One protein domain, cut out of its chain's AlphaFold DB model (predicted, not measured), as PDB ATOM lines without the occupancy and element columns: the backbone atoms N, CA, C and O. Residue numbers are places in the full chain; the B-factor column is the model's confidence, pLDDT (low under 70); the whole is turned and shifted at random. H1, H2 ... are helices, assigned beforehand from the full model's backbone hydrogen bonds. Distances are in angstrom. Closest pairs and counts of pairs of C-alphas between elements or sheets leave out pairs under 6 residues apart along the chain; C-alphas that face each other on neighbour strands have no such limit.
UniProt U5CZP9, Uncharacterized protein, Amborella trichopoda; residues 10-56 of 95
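What this domain is: This is residues 10 to 56 of the 95 residues of an uncharacterized protein of Amborella trichopoda (UniProt U5CZP9). Two helices of equal residue count, H1 and H2, lie side by side as a helical hairpin, and a long tail without a named element, residues 40 to 56, runs back along the pair toward its link end. The printed part has 47 residues with two named helices, H1 then H2, and no named strand; its class is all helix. It is compact, with a radius of gyration of the C-alphas of 10.5 A, and only just elongated, spanning 33 by 17 by 13 A.

Where its parts are: Find C-alpha 11 at (109.896, 141.958, 134.068); from there H1, residues 11 to 23, runs 18.6 A. H2, residues 27 to 39, also runs 18.6 A and ends at C-alpha 39, (119.555, 136.917, 127.519).

How they stand to each other: Look at Val 18 and Ala 30: their C-alphas, the closest of H1 and H2, are 4.9 A apart, and the helices touch. They run opposite ways at a shallow tilt of 15 degrees. In H1 and H2 every O i to N i+4 pair is within hydrogen-bond range.

The domain as a whole: The farthest C-alphas, those of Gly 41 and Arg 54, are 33.6 A apart. The link from H1 to H2 is tight, and the printed part has no cut. Confidence is low, under 70, at residues 45 to 50 and 55 to 56.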
ATOM      1  N   GLY A  10     109.467 137.306 135.858       80.31
ATOM      2  CA  GLY A  10     108.897 138.345 134.996       80.31
ATOM      3  C   GLY A  10     109.653 139.680 135.057       80.31
ATOM      4  O   GLY A  10     110.522 139.886 135.904       80.31
ATOM      5  N   SER A  11     109.268 140.627 134.195       80.56
ATOM      6  CA  SER A  11     109.896 141.958 134.068       80.56
ATOM      7  C   SER A  11     109.992 142.732 135.382       80.56
ATOM      8  O   SER A  11     111.073 143.167 135.768       80.56
ATOM      9  N   LYS A  12     108.895 142.796 136.142       82.62
ATOM     10  CA  LYS A  12     108.853 143.472 137.452       82.62
ATOM     11  C   LYS A  12     109.845 142.884 138.457       82.62
ATOM     12  O   LYS A  12     110.351 143.597 139.317       82.62
ATOM     13  N   THR A  13     110.107 141.582 138.373       84.44
ATOM     14  CA  THR A  13     111.037 140.897 139.275       84.44
ATOM     15  C   THR A  13     112.466 141.361 139.026       84.44
ATOM     16  O   THR A  13     113.209 141.605 139.977       84.44
ATOM     17  N   PHE A  14     112.834 141.515 137.755       85.19
ATOM     18  CA  PHE A  14     114.129 142.054 137.371       85.19
ATOM     19  C   PHE A  14     114.265 143.528 137.749       85.19
ATOM     20  O   PHE A  14     115.251 143.874 138.397       85.19
ATOM     21  N   ASP A  15     113.257 144.357 137.458       85.44
ATOM     22  CA  ASP A  15     113.253 145.777 137.841       85.44
ATOM     23  C   ASP A  15     113.487 145.947 139.356       85.44
ATOM     24  O   ASP A  15     114.361 146.703 139.781       85.44
ATOM     25  N   LEU A  16     112.769 145.183 140.191       86.12
ATOM     26  CA  LEU A  16     112.924 145.215 141.651       86.12
ATOM     27  C   LEU A  16     114.299 144.718 142.119       86.12
ATOM     28  O   LEU A  16     114.852 145.243 143.089       86.12
ATOM     29  N   GLY A  17     114.845 143.696 141.457       85.56
ATOM     30  CA  GLY A  17     116.160 143.145 141.771       85.56
ATOM     31  C   GLY A  17     117.284 144.135 141.475       85.56
ATOM     32  O   GLY A  17     118.114 144.396 142.348       85.56
ATOM     33  N   VAL A  18     117.268 144.729 140.278       86.38
ATOM     34  CA  VAL A  18     118.221 145.768 139.854       86.38
ATOM     35  C   VAL A  18     118.133 146.965 140.793       86.38
ATOM     36  O   VAL A  18     119.154 147.393 141.329       86.38
ATOM     37  N   TRP A  19     116.913 147.436 141.075       85.06
ATOM     38  CA  TRP A  19     116.667 148.550 141.987       85.06
ATOM     39  C   TRP A  19     117.306 148.325 143.359       85.06
ATOM     40  O   TRP A  19     118.087 149.143 143.845       85.06
ATOM     41  N   LYS A  20     117.032 147.168 143.968       86.38
ATOM     42  CA  LYS A  20     117.524 146.852 145.309       86.38
ATOM     43  C   LYS A  20     119.045 146.727 145.353       86.38
ATOM     44  O   LYS A  20     119.671 147.194 146.301       86.38
ATOM     45  N   LEU A  21     119.646 146.110 144.338       87.25
ATOM     46  CA  LEU A  21     121.102 145.992 144.242       87.25
ATOM     47  C   LEU A  21     121.770 147.361 144.081       87.25
ATOM     48  O   LEU A  21     122.790 147.604 144.725       87.25
ATOM     49  N   CYS A  22     121.166 148.258 143.301       84.88
ATOM     50  CA  CYS A  22     121.646 149.623 143.103       84.88
ATOM     51  C   CYS A  22     121.616 150.432 144.416       84.88
ATOM     52  O   CYS A  22     122.640 150.974 144.824       84.88
ATOM     53  N   VAL A  23     120.501 150.387 145.157       86.19
ATOM     54  CA  VAL A  23     120.347 151.036 146.479       86.19
ATOM     55  C   VAL A  23     121.405 150.562 147.485       86.19
ATOM     56  O   VAL A  23     121.900 151.343 148.294       86.19
ATOM     57  N   HIS A  24     121.783 149.284 147.428       85.50
ATOM     58  CA  HIS A  24     122.808 148.702 148.296       85.50
ATOM     59  C   HIS A  24     124.253 148.941 147.819       85.50
ATOM     60  O   HIS A  24     125.172 148.359 148.397       85.50
ATOM     61  N   GLY A  25     124.466 149.733 146.761       82.44
ATOM     62  CA  GLY A  25     125.792 150.003 146.199       82.44
ATOM     63  C   GLY A  25     126.420 148.809 145.469       82.44
ATOM     64  O   GLY A  25     127.622 148.793 145.220       82.44
ATOM     65  N   ARG A  26     125.639 147.778 145.120       85.00
ATOM     66  CA  ARG A  26     126.119 146.551 144.457       85.00
ATOM     67  C   ARG A  26     125.947 146.625 142.940       85.00
ATOM     68  O   ARG A  26     125.290 145.770 142.345       85.00
ATOM     69  N   ALA A  27     126.548 147.641 142.324       82.94
ATOM     70  CA  ALA A  27     126.412 147.920 140.891       82.94
ATOM     71  C   ALA A  27     126.811 146.724 140.005       82.94
ATOM     72  O   ALA A  27     126.040 146.314 139.147       82.94
ATOM     73  N   GLU A  28     127.930 146.055 140.299       85.88
ATOM     74  CA  GLU A  28     128.392 144.906 139.498       85.88
ATOM     75  C   GLU A  28     127.400 143.732 139.480       85.88
ATOM     76  O   GLU A  28     127.317 142.974 138.511       85.88
ATOM     77  N   GLN A  29     126.669 143.535 140.580       86.31
ATOM     78  CA  GLN A  29     125.649 142.492 140.663       86.31
ATOM     79  C   GLN A  29     124.391 142.899 139.895       86.31
ATOM     80  O   GLN A  29     123.768 142.038 139.277       86.31
ATOM     81  N   ALA A  30     124.039 144.187 139.916       86.44
ATOM     82  CA  ALA A  30     122.942 144.728 139.123       86.44
ATOM     83  C   ALA A  30     123.228 144.578 137.619       86.44
ATOM     84  O   ALA A  30     122.377 144.072 136.896       86.44
ATOM     85  N   ASP A  31     124.449 144.878 137.172       86.06
ATOM     86  CA  ASP A  31     124.852 144.744 135.767       86.06
ATOM     87  C   ASP A  31     124.790 143.293 135.276       86.06
ATOM     88  O   ASP A  31     124.335 143.014 134.166       86.06
ATOM     89  N   LYS A  32     125.213 142.337 136.115       89.31
ATOM     90  CA  LYS A  32     125.073 140.901 135.815       89.31
ATOM     91  C   LYS A  32     123.607 140.490 135.689       89.31
ATOM     92  O   LYS A  32     123.277 139.699 134.810       89.31
ATOM     93  N   LEU A  33     122.739 141.028 136.547       85.94
ATOM     94  CA  LEU A  33     121.305 140.746 136.520       85.94
ATOM     95  C   LEU A  33     120.630 141.343 135.273       85.94
ATOM     96  O   LEU A  33     119.755 140.703 134.697       85.94
ATOM     97  N   CYS A  34     121.068 142.526 134.831       83.88
ATOM     98  CA  CYS A  34     120.611 143.133 133.582       83.88
ATOM     99  C   CYS A  34     120.958 142.266 132.369       83.88
ATOM    100  O   CYS A  34     120.075 141.969 131.571       83.88
ATOM    101  N   LYS A  35     122.201 141.778 132.279       86.88
ATOM    102  CA  LYS A  35     122.625 140.869 131.197       86.88
ATOM    103  C   LYS A  35     121.822 139.570 131.184       86.88
ATOM    104  O   LYS A  35     121.394 139.126 130.126       86.88
ATOM    105  N   GLU A  36     121.553 138.985 132.355       86.75
ATOM    106  CA  GLU A  36     120.711 137.784 132.443       86.75
ATOM    107  C   GLU A  36     119.277 138.043 131.943       86.75
ATOM    108  O   GLU A  36     118.644 137.159 131.365       86.75
ATOM    109  N   ALA A  37     118.738 139.240 132.162       84.88
ATOM    110  CA  ALA A  37     117.418 139.599 131.661       84.88
ATOM    111  C   ALA A  37     117.405 139.846 130.148       84.88
ATOM    112  O   ALA A  37     116.458 139.426 129.484       84.88
ATOM    113  N   GLU A  38     118.460 140.455 129.600       85.19
ATOM    114  CA  GLU A  38     118.650 140.615 128.153       85.19
ATOM    115  C   GLU A  38     118.736 139.256 127.450       85.19
ATOM    116  O   GLU A  38     118.048 139.041 126.455       85.19
ATOM    117  N   GLU A  39     119.486 138.302 128.013       85.88
ATOM    118  CA  GLU A  39     119.555 136.917 127.519       85.88
ATOM    119  C   GLU A  39     118.185 136.222 127.518       85.88
ATOM    120  O   GLU A  39     117.915 135.360 126.682       85.88
ATOM    121  N   ARG A  40     117.295 136.610 128.435       84.31
ATOM    122  CA  ARG A  40     115.915 136.109 128.519       84.31
ATOM    123  C   ARG A  40     114.917 136.929 127.692       84.31
ATOM    124  O   ARG A  40     113.729 136.619 127.716       84.31
ATOM    125  N   GLY A  41     115.365 137.968 126.982       82.75
ATOM    126  CA  GLY A  41     114.515 138.830 126.154       82.75
ATOM    127  C   GLY A  41     113.624 139.798 126.943       82.75
ATOM    128  O   GLY A  41     112.632 140.294 126.413       82.75
ATOM    129  N   VAL A  42     113.944 140.069 128.211       81.50
ATOM    130  CA  VAL A  42     113.165 140.959 129.078       81.50
ATOM    131  C   VAL A  42     113.790 142.352 129.079       81.50
ATOM    132  O   VAL A  42     114.875 142.561 129.611       81.50
ATOM    133  N   THR A  43     113.083 143.335 128.517       77.56
ATOM    134  CA  THR A  43     113.520 144.737 128.542       77.56
ATOM    135  C   THR A  43     113.324 145.335 129.938       77.56
ATOM    136  O   THR A  43     112.195 145.614 130.347       77.56
ATOM    137  N   ILE A  44     114.423 145.543 130.665       74.19
ATOM    138  CA  ILE A  44     114.450 146.254 131.953       74.19
ATOM    139  C   ILE A  44     114.558 147.754 131.681       74.19
ATOM    140  O   ILE A  44     115.381 148.191 130.874       74.19
ATOM    141  N   LYS A  45     113.767 148.571 132.383       68.75
ATOM    142  CA  LYS A  45     114.002 150.021 132.393       68.75
ATOM    143  C   LYS A  45     115.180 150.302 133.315       68.75
ATOM    144  O   LYS A  45     115.079 150.057 134.518       68.75
ATOM    145  N   SER A  46     116.281 150.827 132.773       61.06
ATOM    146  CA  SER A  46     117.414 151.280 133.584       61.06
ATOM    147  C   SER A  46     116.943 152.410 134.501       61.06
ATOM    148  O   SER A  46     116.841 153.578 134.133       61.06
ATOM    149  N   THR A  47     116.554 152.039 135.715       63.03
ATOM    150  CA  THR A  47     116.094 153.004 136.700       63.03
ATOM    151  C   THR A  47     117.356 153.493 137.383       63.03
ATOM    152  O   THR A  47     117.950 152.768 138.178       63.03
ATOM    153  N   VAL A  48     117.823 154.685 137.005       59.44
ATOM    154  CA  VAL A  48     118.937 155.353 137.685       59.44
ATOM    155  C   VAL A  48     118.521 155.506 139.138       59.44
ATOM    156  O   VAL A  48     117.551 156.200 139.439       59.44
ATOM    157  N   CYS A  49     119.176 154.775 140.028       60.25
ATOM    158  CA  CYS A  49     118.866 154.804 141.443       60.25
ATOM    159  C   CYS A  49     120.098 155.240 142.196       60.25
ATOM    160  O   CYS A  49     121.159 154.630 142.096       60.25
ATOM    161  N   GLU A  50     119.939 156.350 142.903       67.81
ATOM    162  CA  GLU A  50     120.952 156.871 143.799       67.81
ATOM    163  C   GLU A  50     121.220 155.820 144.884       67.81
ATOM    164  O   GLU A  50     120.293 155.206 145.426       67.81
ATOM    165  N   VAL A  51     122.502 155.567 145.148       76.50
ATOM    166  CA  VAL A  51     122.926 154.672 146.227       76.50
ATOM    167  C   VAL A  51     122.435 155.266 147.544       76.50
ATOM    168  O   VAL A  51     122.500 156.477 147.753       76.50
ATOM    169  N   ASP A  52     121.898 154.429 148.432       77.56
ATOM    170  CA  ASP A  52     121.425 154.929 149.717       77.56
ATOM    171  C   ASP A  52     122.635 155.388 150.562       77.56
ATOM    172  O   ASP A  52     123.584 154.612 150.733       77.56
ATOM    173  N   PRO A  53     122.599 156.602 151.154       75.94
ATOM    174  CA  PRO A  53     123.703 157.167 151.942       75.94
ATOM    175  C   PRO A  53     124.155 156.327 153.150       75.94
ATOM    176  O   PRO A  53     125.148 156.642 153.817       75.94
ATOM    177  N   ARG A  54     123.397 155.289 153.516       74.94
ATOM    178  CA  ARG A  54     123.777 154.275 154.504       74.94
ATOM    179  C   ARG A  54     124.813 153.292 153.966       74.94
ATOM    180  O   ARG A  54     125.603 152.785 154.762       74.94
ATOM    181  N   PHE A  55     124.745 152.984 152.675       68.81
ATOM    182  CA  PHE A  55     125.635 152.064 151.969       68.81
ATOM    183  C   PHE A  55     126.776 152.779 151.259       68.81
ATOM    184  O   PHE A  55     127.780 152.132 150.972       68.81
ATOM    185  N   ASP A  56     126.673 154.094 151.057       69.50
ATOM    186  CA  ASP A  56     127.852 154.918 150.825       69.50
ATOM    187  C   ASP A  56     128.842 154.679 151.962       69.50
ATOM    188  O   ASP A  56     128.577 154.987 153.131       69.50
TER     189      ASP A  56